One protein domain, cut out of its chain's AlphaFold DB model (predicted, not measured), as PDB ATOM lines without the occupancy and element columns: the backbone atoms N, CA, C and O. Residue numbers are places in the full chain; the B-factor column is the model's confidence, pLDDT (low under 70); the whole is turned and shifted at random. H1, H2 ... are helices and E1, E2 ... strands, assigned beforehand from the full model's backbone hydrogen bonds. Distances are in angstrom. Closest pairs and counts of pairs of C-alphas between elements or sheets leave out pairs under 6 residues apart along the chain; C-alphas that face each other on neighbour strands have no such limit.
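Overview. This is residues 198 to 297 of the 389 residues of an uncharacterized protein of Pedobacter chitinilyticus (UniProt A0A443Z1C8). A twisted sheet of four strands, E1 to E4, and a smaller sheet of three, E5 to E7, come together where the first residue of E3 is near E5, and the short helix H1 sits in the gap between the two sheets. The short helix H2 lies over E7 of the smaller sheet, and from it the last stretch runs back to the larger sheet, where residues 295 to 296 pair beside E1. The printed part has 100 residues, with seven named strands followed by two named helices; the sheets run E1 E2 E3 E4 and E5 E6 E7, both antiparallel. The class is mixed, helices and strands, with 43 residues in named elements, under half. The whole is compact, with a radius of gyration of the C-alphas of 12.8 A and spans of 37 by 35 by 23 A.

Arrangement. Begin with residues 201 to 202, which pair antiparallel with residues 218 to 219 of E2, residues 213 to 219. E1, residues 206 to 208, forms a hairpin with E2; look for N 206 and O 215, 2.9 A apart. E2 and E3, residues 229 to 235, form the next hairpin, with N 216 and O 233 at 3.0 A. E3 and E4, residues 241 to 246, form another, with N 232 and O 245 at 2.8 A. These four make a meander, each strand the antiparallel neighbour of the one before; their sheet is only just strongly twisted, its C-alphas up to 4.3 A off the best plane. A second meander holds E5, residues 255 to 258, E6, residues 261 to 264, and E7, residues 269 to 271: find N 256 and O 263 at 2.8 A, and N 271 and O 262 at 2.8 A. The closest C-alphas of E3 and E5 are those of Ile 229 and Ile 256, 5.8 A apart. H1, residues 273 to 276, only grazes each sheet with its residues 273 to 275. H2, residues 284 to 288, is on the smaller sheet over E7, at a height of 8.1 A; the closest C-alphas are those of Val 270 and Arg 284, 5.8 A apart. In H2 the O i to N i+4 pair is within hydrogen-bond range; H1 is too short for one.

Along the chain. Find C-alpha 206 at (-7.648, 22.215, -4.327), where E1 begins. E2 runs 19.4 A from C-alpha 213 to 219, E3 17.2 A from 229 to 235, and E4 13.8 A from 241 to 246. E5 starts at C-alpha 255, (-1.400, 14.718, 10.105), and H2 ends at C-alpha 288, (-4.757, 30.704, 11.628).

Size, cuts and confidence. The two C-alphas farthest apart are those of Asp 238 and Asn 266, at 37.0 A. The printed part has no cut, and no link is long. The mean pLDDT of the printed part is 87.1; look at residues 288 to 291 for the values under 70.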
ATOM      1  N   GLY A 198      -2.373   2.314  -6.242       74.38
ATOM      2  CA  GLY A 198      -3.331   1.774  -5.275       74.38
ATOM      3  C   GLY A 198      -2.814   1.664  -3.835       74.38
ATOM      4  O   GLY A 198      -3.463   1.018  -3.019       74.38
ATOM      5  N   ILE A 199      -1.660   2.262  -3.513       81.44
ATOM      6  CA  ILE A 199      -1.117   2.303  -2.142       81.44
ATOM      7  C   ILE A 199      -1.827   3.388  -1.318       81.44
ATOM      8  O   ILE A 199      -2.144   3.184  -0.147       81.44
ATOM      9  N   TYR A 200      -2.107   4.526  -1.954       87.25
ATOM     10  CA  TYR A 200      -2.749   5.693  -1.355       87.25
ATOM     11  C   TYR A 200      -3.936   6.149  -2.199       87.25
ATOM     12  O   TYR A 200      -3.992   5.893  -3.402       87.25
ATOM     13  N   ILE A 201      -4.850   6.881  -1.571       88.56
ATOM     14  CA  ILE A 201      -5.958   7.565  -2.231       88.56
ATOM     15  C   ILE A 201      -5.501   8.976  -2.592       88.56
ATOM     16  O   ILE A 201      -5.223   9.790  -1.712       88.56
ATOM     17  N   ALA A 202      -5.428   9.283  -3.883       91.00
ATOM     18  CA  ALA A 202      -5.209  10.643  -4.354       91.00
ATOM     19  C   ALA A 202      -6.530  11.410  -4.246       91.00
ATOM     20  O   ALA A 202      -7.421  11.185  -5.059       91.00
ATOM     21  N   GLY A 203      -6.690  12.250  -3.223       89.81
ATOM     22  CA  GLY A 203      -7.928  12.983  -2.939       89.81
ATOM     23  C   GLY A 203      -8.206  14.115  -3.931       89.81
ATOM     24  O   GLY A 203      -7.306  14.543  -4.648       89.81
ATOM     25  N   LYS A 204      -9.453  14.617  -3.935       92.94
ATOM     26  CA  LYS A 204      -9.901  15.710  -4.819       92.94
ATOM     27  C   LYS A 204      -8.977  16.939  -4.717       92.94
ATOM     28  O   LYS A 204      -8.502  17.244  -3.619       92.94
ATOM     29  N   PRO A 205      -8.717  17.645  -5.833       94.44
ATOM     30  CA  PRO A 205      -7.717  18.700  -5.860       94.44
ATOM     31  C   PRO A 205      -8.256  20.008  -5.264       94.44
ATOM     32  O   PRO A 205      -9.460  20.263  -5.244       94.44
ATOM     33  N   TYR A 206      -7.345  20.871  -4.823       94.31
ATOM     34  CA  TYR A 206      -7.648  22.215  -4.327       94.31
ATOM     35  C   TYR A 206      -6.889  23.261  -5.137       94.31
ATOM     36  O   TYR A 206      -5.789  22.998  -5.610       94.31
ATOM     37  N   TYR A 207      -7.439  24.461  -5.267       93.56
ATOM     38  CA  TYR A 207      -6.791  25.599  -5.901       93.56
ATOM     39  C   TYR A 207      -6.328  26.606  -4.855       93.56
ATOM     40  O   TYR A 207      -7.090  26.984  -3.966       93.56
ATOM     41  N   LEU A 208      -5.083  27.054  -4.988       92.19
ATOM     42  CA  LEU A 208      -4.481  28.109  -4.188       92.19
ATOM     43  C   LEU A 208      -4.388  29.388  -5.046       92.19
ATOM     44  O   LEU A 208      -3.477  29.490  -5.878       92.19
ATOM     45  N   PRO A 209      -5.311  30.362  -4.887       89.25
ATOM     46  CA  PRO A 209      -5.417  31.514  -5.784       89.25
ATOM     47  C   PRO A 209      -4.190  32.421  -5.774       89.25
ATOM     48  O   PRO A 209      -3.761  32.887  -6.829       89.25
ATOM     49  N   GLU A 210      -3.595  32.643  -4.601       87.75
ATOM     50  CA  GLU A 210      -2.489  33.592  -4.452       87.75
ATOM     51  C   GLU A 210      -1.245  33.211  -5.259       87.75
ATOM     52  O   GLU A 210      -0.609  34.068  -5.872       87.75
ATOM     53  N   SER A 211      -0.900  31.922  -5.283       87.25
ATOM     54  CA  SER A 211       0.238  31.404  -6.048       87.25
ATOM     55  C   SER A 211      -0.166  30.817  -7.401       87.25
ATOM     56  O   SER A 211       0.713  30.465  -8.187       87.25
ATOM     57  N   LYS A 212      -1.473  30.736  -7.689       90.44
ATOM     58  CA  LYS A 212      -2.054  30.062  -8.862       90.44
ATOM     59  C   LYS A 212      -1.580  28.612  -8.988       90.44
ATOM     60  O   LYS A 212      -1.136  28.188 -10.052       90.44
ATOM     61  N   GLU A 213      -1.667  27.868  -7.892       92.25
ATOM     62  CA  GLU A 213      -1.198  26.481  -7.809       92.25
ATOM     63  C   GLU A 213      -2.338  25.521  -7.483       92.25
ATOM     64  O   GLU A 213      -3.345  25.912  -6.891       92.25
ATOM     65  N   ILE A 214      -2.166  24.254  -7.851       94.31
ATOM     66  CA  ILE A 214      -3.081  23.175  -7.480       94.31
ATOM     67  C   ILE A 214      -2.437  22.327  -6.392       94.31
ATOM     68  O   ILE A 214      -1.265  21.969  -6.487       94.31
ATOM     69  N   ILE A 215      -3.211  21.987  -5.369       94.62
ATOM     70  CA  ILE A 215      -2.797  21.109  -4.282       94.62
ATOM     71  C   ILE A 215      -3.490  19.761  -4.449       94.62
ATOM     72  O   ILE A 215      -4.717  19.696  -4.535       94.62
ATOM     73  N   ILE A 216      -2.706  18.686  -4.471       94.94
ATOM     74  CA  ILE A 216      -3.205  17.306  -4.484       94.94
ATOM     75  C   ILE A 216      -2.674  16.601  -3.240       94.94
ATOM     76  O   ILE A 216      -1.484  16.671  -2.934       94.94
ATOM     77  N   LEU A 217      -3.566  15.930  -2.514       94.00
ATOM     78  CA  LEU A 217      -3.255  15.238  -1.266       94.00
ATOM     79  C   LEU A 217      -3.326  13.730  -1.500       94.00
ATOM     80  O   LEU A 217      -4.323  13.239  -2.028       94.00
ATOM     81  N   LEU A 218      -2.298  12.997  -1.080       93.94
ATOM     82  CA  LEU A 218      -2.341  11.542  -0.980       93.94
ATOM     83  C   LEU A 218      -2.667  11.156   0.458       93.94
ATOM     84  O   LEU A 218      -1.934  11.507   1.380       93.94
ATOM     85  N   ALA A 219      -3.768  10.441   0.641       91.88
ATOM     86  CA  ALA A 219      -4.266  10.011   1.935       91.88
ATOM     87  C   ALA A 219      -4.237   8.484   2.063       91.88
ATOM     88  O   ALA A 219      -4.279   7.755   1.069       91.88
ATOM     89  N   TYR A 220      -4.178   7.989   3.296       87.62
ATOM     90  CA  TYR A 220      -4.276   6.555   3.556       87.62
ATOM     91  C   TYR A 220      -5.685   6.035   3.222       87.62
ATOM     92  O   TYR A 220      -6.667   6.718   3.513       87.62
ATOM     93  N   PRO A 221      -5.834   4.826   2.659       83.19
ATOM     94  CA  PRO A 221      -7.151   4.244   2.436       83.19
ATOM     95  C   PRO A 221      -7.864   4.014   3.777       83.19
ATOM     96  O   PRO A 221      -7.455   3.179   4.584       83.19
ATOM     97  N   SER A 222      -8.916   4.789   4.049       79.88
ATOM     98  CA  SER A 222      -9.670   4.733   5.305       79.88
ATOM     99  C   SER A 222     -11.106   5.216   5.111       79.88
ATOM    100  O   SER A 222     -11.361   6.136   4.341       79.88
ATOM    101  N   SER A 223     -12.040   4.633   5.860       73.31
ATOM    102  CA  SER A 223     -13.436   5.082   5.948       73.31
ATOM    103  C   SER A 223     -13.655   6.198   6.981       73.31
ATOM    104  O   SER A 223     -14.778   6.671   7.157       73.31
ATOM    105  N   ASN A 224     -12.605   6.626   7.687       77.44
ATOM    106  CA  ASN A 224     -12.705   7.673   8.700       77.44
ATOM    107  C   ASN A 224     -12.888   9.057   8.068       77.44
ATOM    108  O   ASN A 224     -12.241   9.395   7.088       77.44
ATOM    109  N   LYS A 225     -13.683   9.929   8.701       75.12
ATOM    110  CA  LYS A 225     -13.844  11.328   8.255       75.12
ATOM    111  C   LYS A 225     -12.537  12.138   8.330       75.12
ATOM    112  O   LYS A 225     -12.362  13.102   7.595       75.12
ATOM    113  N   LYS A 226     -11.635  11.761   9.241       82.75
ATOM    114  CA  LYS A 226     -10.324  12.389   9.456       82.75
ATOM    115  C   LYS A 226      -9.223  11.438   8.998       82.75
ATOM    116  O   LYS A 226      -8.637  10.726   9.812       82.75
ATOM    117  N   VAL A 227      -8.997  11.396   7.691       88.62
ATOM    118  CA  VAL A 227      -8.008  10.501   7.086       88.62
ATOM    119  C   VAL A 227      -6.604  11.102   7.219       88.62
ATOM    120  O   VAL A 227      -6.420  12.266   6.853       88.62
ATOM    121  N   PRO A 228      -5.615  10.345   7.730       91.38
ATOM    122  CA  PRO A 228      -4.223  10.768   7.710       91.38
ATOM    123  C   PRO A 228      -3.708  10.971   6.283       91.38
ATOM    124  O   PRO A 228      -4.035  10.206   5.372       91.38
ATOM    125  N   ILE A 229      -2.870  11.984   6.108       92.88
ATOM    126  CA  ILE A 229      -2.205  12.287   4.841       92.88
ATOM    127  C   ILE A 229      -0.802  11.708   4.860       92.88
ATOM    128  O   ILE A 229      -0.126  11.725   5.884       92.88
ATOM    129  N   ASP A 230      -0.379  11.199   3.713       93.00
ATOM    130  CA  ASP A 230       0.972  10.698   3.490       93.00
ATOM    131  C   ASP A 230       1.841  11.730   2.770       93.00
ATOM    132  O   ASP A 230       2.962  12.020   3.194       93.00
ATOM    133  N   GLN A 231       1.304  12.335   1.707       93.94
ATOM    134  CA  GLN A 231       2.059  13.251   0.864       93.94
ATOM    135  C   GLN A 231       1.181  14.373   0.304       93.94
ATOM    136  O   GLN A 231       0.013  14.175  -0.023       93.94
ATOM    137  N   VAL A 232       1.764  15.560   0.162       94.31
ATOM    138  CA  VAL A 232       1.142  16.739  -0.450       94.31
ATOM    139  C   VAL A 232       1.938  17.134  -1.687       94.31
ATOM    140  O   VAL A 232       3.160  17.257  -1.619       94.31
ATOM    141  N   PHE A 233       1.256  17.376  -2.803       94.81
ATOM    142  CA  PHE A 233       1.844  17.848  -4.054       94.81
ATOM    143  C   PHE A 233       1.343  19.247  -4.390       94.81
ATOM    144  O   PHE A 233       0.150  19.526  -4.269       94.81
ATOM    145  N   ARG A 234       2.257  20.107  -4.844       93.81
ATOM    146  CA  ARG A 234       1.978  21.443  -5.377       93.81
ATOM    147  C   ARG A 234       2.272  21.444  -6.866       93.81
ATOM    148  O   ARG A 234       3.406  21.182  -7.275       93.81
ATOM    149  N   ILE A 235       1.256  21.735  -7.660       94.00
ATOM    150  CA  ILE A 235       1.322  21.779  -9.115       94.00
ATOM    151  C   ILE A 235       1.307  23.239  -9.536       94.00
ATOM    152  O   ILE A 235       0.469  24.014  -9.069       94.00
ATOM    153  N   ASP A 236       2.250  23.625 -10.384       91.38
ATOM    154  CA  ASP A 236       2.342  24.997 -10.860       91.38
ATOM    155  C   ASP A 236       1.290  25.337 -11.929       91.38
ATOM    156  O   ASP A 236       0.444  24.534 -12.338       91.38
ATOM    157  N   LYS A 237       1.360  26.588 -12.385       89.31
ATOM    158  CA  LYS A 237       0.514  27.151 -13.438       89.31
ATOM    159  C   LYS A 237       0.695  26.489 -14.811       89.31
ATOM    160  O   LYS A 237      -0.168  26.671 -15.669       89.31
ATOM    161  N   ASP A 238       1.793  25.765 -15.013       87.69
ATOM    162  CA  ASP A 238       2.154  25.105 -16.268       87.69
ATOM    163  C   ASP A 238       1.808  23.601 -16.232       87.69
ATOM    164  O   ASP A 238       1.877  22.921 -17.256       87.69
ATOM    165  N   GLY A 239       1.366  23.092 -15.075       86.31
ATOM    166  CA  GLY A 239       0.941  21.708 -14.880       86.31
ATOM    167  C   GLY A 239       2.066  20.772 -14.438       86.31
ATOM    168  O   GLY A 239       1.897  19.558 -14.497       86.31
ATOM    169  N   ALA A 240       3.207  21.300 -13.990       90.06
ATOM    170  CA  ALA A 240       4.312  20.508 -13.465       90.06
ATOM    171  C   ALA A 240       4.287  20.449 -11.929       90.06
ATOM    172  O   ALA A 240       3.829  21.370 -11.250       90.06
ATOM    173  N   ILE A 241       4.806  19.356 -11.358       90.75
ATOM    174  CA  ILE A 241       5.005  19.251  -9.907       90.75
ATOM    175  C   ILE A 241       6.140  20.200  -9.518       90.75
ATOM    176  O   ILE A 241       7.312  19.917  -9.752       90.75
ATOM    177  N   LYS A 242       5.782  21.317  -8.889       89.69
ATOM    178  CA  LYS A 242       6.728  22.317  -8.383       89.69
ATOM    179  C   LYS A 242       7.343  21.906  -7.052       89.69
ATOM    180  O   LYS A 242       8.475  22.270  -6.746       89.69
ATOM    181  N   GLY A 243       6.591  21.167  -6.240       88.06
ATOM    182  CA  GLY A 243       7.058  20.698  -4.945       88.06
ATOM    183  C   GLY A 243       6.206  19.567  -4.400       88.06
ATOM    184  O   GLY A 243       5.016  19.458  -4.699       88.06
ATOM    185  N   SER A 244       6.820  18.738  -3.564       92.56
ATOM    186  CA  SER A 244       6.139  17.667  -2.847       92.56
ATOM    187  C   SER A 244       6.649  17.589  -1.417       92.56
ATOM    188  O   SER A 244       7.845  17.775  -1.193       92.56
ATOM    189  N   LEU A 245       5.770  17.265  -0.481       93.44
ATOM    190  CA  LEU A 245       6.089  17.108   0.931       93.44
ATOM    191  C   LEU A 245       5.550  15.775   1.423       93.44
ATOM    192  O   LEU A 245       4.338  15.568   1.372       93.44
ATOM    193  N   LYS A 246       6.422  14.904   1.932       92.81
ATOM    194  CA  LYS A 246       5.982  13.731   2.688       92.81
ATOM    195  C   LYS A 246       5.784  14.119   4.142       92.81
ATOM    196  O   LYS A 246       6.602  14.830   4.719       92.81
ATOM    197  N   ILE A 247       4.707  13.635   4.749       91.69
ATOM    198  CA  ILE A 247       4.384  13.950   6.142       91.69
ATOM    199  C   ILE A 247       5.451  13.398   7.098       91.69
ATOM    200  O   ILE A 247       5.788  14.069   8.073       91.69
ATOM    201  N   SER A 248       6.076  12.267   6.751       90.50
ATOM    202  CA  SER A 248       7.226  11.701   7.473       90.50
ATOM    203  C   SER A 248       8.427  12.644   7.585       90.50
ATOM    204  O   SER A 248       9.226  12.498   8.505       90.50
ATOM    205  N   ASP A 249       8.564  13.599   6.658       89.00
ATOM    206  CA  ASP A 249       9.670  14.562   6.650       89.00
ATOM    207  C   ASP A 249       9.405  15.737   7.611       89.00
ATOM    208  O   ASP A 249      10.331  16.455   7.986       89.00
ATOM    209  N   LEU A 250       8.145  15.939   8.021       86.75
ATOM    210  CA  LEU A 250       7.750  16.953   9.003       86.75
ATOM    211  C   LEU A 250       7.712  16.400  10.426       86.75
ATOM    212  O   LEU A 250       8.106  17.078  11.375       86.75
ATOM    213  N   THR A 251       7.143  15.209  10.594       87.88
ATOM    214  CA  THR A 251       6.829  14.645  11.906       87.88
ATOM    215  C   THR A 251       6.608  13.136  11.819       87.88
ATOM    216  O   THR A 251       6.337  12.581  10.759       87.88
ATOM    217  N   THR A 252       6.693  12.469  12.967       85.50
ATOM    218  CA  THR A 252       6.299  11.064  13.134       85.50
ATOM    219  C   THR A 252       4.811  10.904  13.464       85.50
ATOM    220  O   THR A 252       4.298   9.789  13.477       85.50
ATOM    221  N   GLU A 253       4.115  12.006  13.755       88.00
ATOM    222  CA  GLU A 253       2.684  12.023  14.064       88.00
ATOM    223  C   GLU A 253       1.831  12.017  12.785       88.00
ATOM    224  O   GLU A 253       2.176  12.639  11.782       88.00
ATOM    225  N   ASN A 254       0.663  11.373  12.833       90.00
ATOM    226  CA  ASN A 254      -0.292  11.426  11.729       90.00
ATOM    227  C   ASN A 254      -0.897  12.831  11.609       90.00
ATOM    228  O   ASN A 254      -1.471  13.350  12.572       90.00
ATOM    229  N   LEU A 255      -0.814  13.415  10.410       91.12
ATOM    230  CA  LEU A 255      -1.400  14.718  10.105       91.12
ATOM    231  C   LEU A 255      -2.687  14.572   9.290       91.12
ATOM    232  O   LEU A 255      -2.785  13.726   8.403       91.12
ATOM    233  N   ILE A 256      -3.665  15.429   9.577       92.31
ATOM    234  CA  ILE A 256      -4.898  15.598   8.801       92.31
ATOM    235  C   ILE A 256      -4.886  16.952   8.102       92.31
ATOM    236  O   ILE A 256      -4.280  17.902   8.595       92.31
ATOM    237  N   PHE A 257      -5.585  17.054   6.977       90.38
ATOM    238  CA  PHE A 257      -5.790  18.333   6.301       90.38
ATOM    239  C   PHE A 257      -7.101  18.972   6.727       90.38
ATOM    240  O   PHE A 257      -8.149  18.324   6.719       90.38
ATOM    241  N   ASP A 258      -7.026  20.257   7.050       88.50
ATOM    242  CA  ASP A 258      -8.173  21.080   7.400       88.50
ATOM    243  C   ASP A 258      -7.953  22.503   6.872       88.50
ATOM    244  O   ASP A 258      -7.014  23.179   7.284       88.50
ATOM    245  N   HIS A 259      -8.780  22.941   5.915       85.25
ATOM    246  CA  HIS A 259      -8.726  24.282   5.308       85.25
ATOM    247  C   HIS A 259      -7.310  24.749   4.890       85.25
ATOM    248  O   HIS A 259      -6.935  25.902   5.090       85.25
ATOM    249  N   GLY A 260      -6.496  23.856   4.313       84.19
ATOM    250  CA  GLY A 260      -5.131  24.183   3.869       84.19
ATOM    251  C   GLY A 260      -4.039  24.021   4.925       84.19
ATOM    252  O   GLY A 260      -2.858  24.138   4.602       84.19
ATOM    253  N   LEU A 261      -4.408  23.719   6.169       89.88
ATOM    254  CA  LEU A 261      -3.487  23.452   7.269       89.88
ATOM    255  C   LEU A 261      -3.296  21.947   7.454       89.88
ATOM    256  O   LEU A 261      -4.241  21.169   7.316       89.88
ATOM    257  N   LEU A 262      -2.076  21.542   7.805       91.06
ATOM    258  CA  LEU A 262      -1.774  20.173   8.223       91.06
ATOM    259  C   LEU A 262      -1.732  20.140   9.752       91.06
ATOM    260  O   LEU A 262      -0.853  20.747  10.362       91.06
ATOM    261  N   ILE A 263      -2.700  19.474  10.372       91.19
ATOM    262  CA  ILE A 263      -2.919  19.476  11.824       91.19
ATOM    263  C   ILE A 263      -2.604  18.090  12.377       91.19
ATOM    264  O   ILE A 263      -3.035  17.089  11.803       91.19
ATOM    265  N   SER A 264      -1.877  18.013  13.493       90.06
ATOM    266  CA  SER A 264      -1.655  16.727  14.155       90.06
ATOM    267  C   SER A 264      -2.941  16.166  14.759       90.06
ATOM    268  O   SER A 264      -3.766  16.886  15.316       90.06
ATOM    269  N   GLN A 265      -3.116  14.848  14.661       85.12
ATOM    270  CA  GLN A 265      -4.215  14.157  15.335       85.12
ATOM    271  C   GLN A 265      -4.019  14.057  16.853       85.12
ATOM    272  O   GLN A 265      -5.005  13.948  17.578       85.12
ATOM    273  N   ASN A 266      -2.767  14.085  17.320       84.75
ATOM    274  CA  ASN A 266      -2.397  13.768  18.703       84.75
ATOM    275  C   ASN A 266      -1.795  14.961  19.461       84.75
ATOM    276  O   ASN A 266      -1.480  14.831  20.642       84.75
ATOM    277  N   SER A 267      -1.599  16.106  18.800       83.44
ATOM    278  CA  SER A 267      -1.037  17.312  19.410       83.44
ATOM    279  C   SER A 267      -1.607  18.588  18.787       83.44
ATOM    280  O   SER A 267      -2.186  18.557  17.703       83.44
ATOM    281  N   ASP A 268      -1.393  19.731  19.440       84.00
ATOM    282  CA  ASP A 268      -1.806  21.053  18.938       84.00
ATOM    283  C   ASP A 268      -0.865  21.624  17.855       84.00
ATOM    284  O   ASP A 268      -0.936  22.806  17.513       84.00
ATOM    285  N   LYS A 269       0.032  20.793  17.306       87.06
ATOM    286  CA  LYS A 269       0.977  21.192  16.259       87.06
ATOM    287  C   LYS A 269       0.256  21.382  14.926       87.06
ATOM    288  O   LYS A 269      -0.448  20.484  14.452       87.06
ATOM    289  N   VAL A 270       0.513  22.518  14.286       89.81
ATOM    290  CA  VAL A 270      -0.015  22.860  12.963       89.81
ATOM    291  C   VAL A 270       1.122  23.243  12.020       89.81
ATOM    292  O   VAL A 270       2.055  23.939  12.413       89.81
ATOM    293  N   PHE A 271       1.036  22.816  10.763       90.69
ATOM    294  CA  PHE A 271       2.001  23.144   9.716       90.69
ATOM    295  C   PHE A 271       1.315  23.881   8.559       90.69
ATOM    296  O   PHE A 271       0.235  23.492   8.106       90.69
ATOM    297  N   THR A 272       1.966  24.936   8.061       89.88
ATOM    298  CA  THR A 272       1.456  25.851   7.019       89.88
ATOM    299  C   THR A 272       2.148  25.677   5.664       89.88
ATOM    300  O   THR A 272       2.007  26.527   4.788       89.88
ATOM    301  N   TRP A 273       2.865  24.564   5.451       90.75
ATOM    302  CA  TRP A 273       3.717  24.321   4.275       90.75
ATOM    303  C   TRP A 273       3.037  24.578   2.918       90.75
ATOM    304  O   TRP A 273       3.675  25.061   1.977       90.75
ATOM    305  N   ILE A 274       1.736  24.293   2.813       89.44
ATOM    306  CA  ILE A 274       0.936  24.541   1.604       89.44
ATOM    307  C   ILE A 274       0.948  26.024   1.209       89.44
ATOM    308  O   ILE A 274       0.968  26.338   0.022       89.44
ATOM    309  N   PHE A 275       0.993  26.930   2.184       87.94
ATOM    310  CA  PHE A 275       0.938  28.372   1.971       87.94
ATOM    311  C   PHE A 275       2.321  29.022   1.910       87.94
ATOM    312  O   PHE A 275       2.574  29.838   1.025       87.94
ATOM    313  N   ASP A 276       3.216  28.677   2.840       84.06
ATOM    314  CA  ASP A 276       4.469  29.414   3.063       84.06
ATOM    315  C   ASP A 276       5.733  28.545   3.047       84.06
ATOM    316  O   ASP A 276       6.821  29.041   3.333       84.06
ATOM    317  N   HIS A 277       5.608  27.263   2.686       84.75
ATOM    318  CA  HIS A 277       6.697  26.280   2.678       84.75
ATOM    319  C   HIS A 277       7.374  26.051   4.039       84.75
ATOM    320  O   HIS A 277       8.409  25.384   4.094       84.75
ATOM    321  N   GLN A 278       6.811  26.551   5.145       84.56
ATOM    322  CA  GLN A 278       7.395  26.320   6.460       84.56
ATOM    323  C   GLN A 278       7.182  24.877   6.913       84.56
ATOM    324  O   GLN A 278       6.077  24.338   6.866       84.56
ATOM    325  N   THR A 279       8.269  24.264   7.375       86.06
ATOM    326  CA  THR A 279       8.296  22.902   7.923       86.06
ATOM    327  C   THR A 279       8.275  22.883   9.452       86.06
ATOM    328  O   THR A 279       8.121  21.829  10.060       86.06
ATOM    329  N   THR A 280       8.411  24.044  10.094       86.31
ATOM    330  CA  THR A 280       8.363  24.188  11.550       86.31
ATOM    331  C   THR A 280       6.927  24.162  12.056       86.31
ATOM    332  O   THR A 280       6.074  24.869  11.518       86.31
ATOM    333  N   ALA A 281       6.678  23.400  13.120       86.81
ATOM    334  CA  ALA A 281       5.381  23.386  13.785       86.81
ATOM    335  C   ALA A 281       5.059  24.761  14.395       86.81
ATOM    336  O   ALA A 281       5.918  25.406  15.000       86.81
ATOM    337  N   LEU A 282       3.807  25.179  14.249       85.75
ATOM    338  CA  LEU A 282       3.242  26.396  14.817       85.75
ATOM    339  C   LEU A 282       2.092  26.047  15.763       85.75
ATOM    340  O   LEU A 282       1.425  25.023  15.601       85.75
ATOM    341  N   ASP A 283       1.833  26.950  16.707       82.50
ATOM    342  CA  ASP A 283       0.603  26.934  17.498       82.50
ATOM    343  C   ASP A 283      -0.597  27.258  16.595       82.50
ATOM    344  O   ASP A 283      -0.494  28.080  15.674       82.50
ATOM    345  N   ARG A 284      -1.758  26.664  16.886       76.19
ATOM    346  CA  ARG A 284      -2.973  26.792  16.064       76.19
ATOM    347  C   ARG A 284      -3.400  28.244  15.813       76.19
ATOM    348  O   ARG A 284      -3.736  28.587  14.682       76.19
ATOM    349  N   ASP A 285      -3.296  29.107  16.821       76.19
ATOM    350  CA  ASP A 285      -3.678  30.524  16.718       76.19
ATOM    351  C   ASP A 285      -2.731  31.331  15.812       76.19
ATOM    352  O   ASP A 285      -3.155  32.208  15.054       76.19
ATOM    353  N   LYS A 286      -1.433  30.995  15.827       75.50
ATOM    354  CA  LYS A 286      -0.418  31.597  14.944       75.50
ATOM    355  C   LYS A 286      -0.518  31.067  13.512       75.50
ATOM    356  O   LYS A 286      -0.188  31.775  12.565       75.50
ATOM    357  N   ALA A 287      -0.965  29.823  13.342       74.00
ATOM    358  CA  ALA A 287      -1.204  29.235  12.029       74.00
ATOM    359  C   ALA A 287      -2.464  29.811  11.360       74.00
ATOM    360  O   ALA A 287      -2.449  30.058  10.156       74.00
ATOM    361  N   ALA A 288      -3.520  30.099  12.131       69.44
ATOM    362  CA  ALA A 288      -4.757  30.704  11.628       69.44
ATOM    363  C   ALA A 288      -4.547  32.114  11.045       69.44
ATOM    364  O   ALA A 288      -5.201  32.504  10.087       69.44
ATOM    365  N   THR A 289      -3.588  32.878  11.569       67.06
ATOM    366  CA  THR A 289      -3.233  34.202  11.023       67.06
ATOM    367  C   THR A 289      -2.440  34.122   9.716       67.06
ATOM    368  O   THR A 289      -2.372  35.101   8.977       67.06
ATOM    369  N   LYS A 290      -1.854  32.957   9.417       65.56
ATOM    370  CA  LYS A 290      -1.135  32.673   8.169       65.56
ATOM    371  C   LYS A 290      -1.967  31.906   7.144       65.56
ATOM    372  O   LYS A 290      -1.517  31.774   6.005       65.56
ATOM    373  N   SER A 291      -3.124  31.367   7.530       62.56
ATOM    374  CA  SER A 291      -3.961  30.604   6.611       62.56
ATOM    375  C   SER A 291      -4.484  31.531   5.525       62.56
ATOM    376  O   SER A 291      -5.161  32.518   5.812       62.56
ATOM    377  N   LYS A 292      -4.143  31.206   4.285       72.62
ATOM    378  CA  LYS A 292      -4.641  31.891   3.096       72.62
ATOM    379  C   LYS A 292      -5.807  31.098   2.529       72.62
ATOM    380  O   LYS A 292      -5.993  29.927   2.856       72.62
ATOM    381  N   GLU A 293      -6.609  31.736   1.691       83.94
ATOM    382  CA  GLU A 293      -7.756  31.067   1.091       83.94
ATOM    383  C   GLU A 293      -7.289  29.920   0.178       83.94
ATOM    384  O   GLU A 293      -6.455  30.107  -0.709       83.94
ATOM    385  N   ILE A 294      -7.826  28.724   0.406       89.50
ATOM    386  CA  ILE A 294      -7.673  27.559  -0.464       89.50
ATOM    387  C   ILE A 294      -9.066  27.061  -0.835       89.50
ATOM    388  O   ILE A 294      -9.926  26.886   0.027       89.50
ATOM    389  N   VAL A 295      -9.298  26.844  -2.126       91.44
ATOM    390  CA  VAL A 295     -10.631  26.558  -2.660       91.44
ATOM    391  C   VAL A 295     -10.680  25.108  -3.140       91.44
ATOM    392  O   VAL A 295      -9.872  24.736  -3.992       91.44
ATOM    393  N   PRO A 296     -11.585  24.254  -2.633       91.88
ATOM    394  CA  PRO A 296     -11.756  22.911  -3.178       91.88
ATOM    395  C   PRO A 296     -12.251  22.995  -4.623       91.88
ATOM    396  O   PRO A 296     -13.187  23.735  -4.924       91.88
ATOM    397  N   LEU A 297     -11.639  22.229  -5.524       92.38
ATOM    398  CA  LEU A 297     -12.094  22.172  -6.907       92.38
ATOM    399  C   LEU A 297     -13.252  21.190  -7.039       92.38
ATOM    400  O   LEU A 297     -13.196  20.051  -6.570       92.38
TER     401      LEU A 297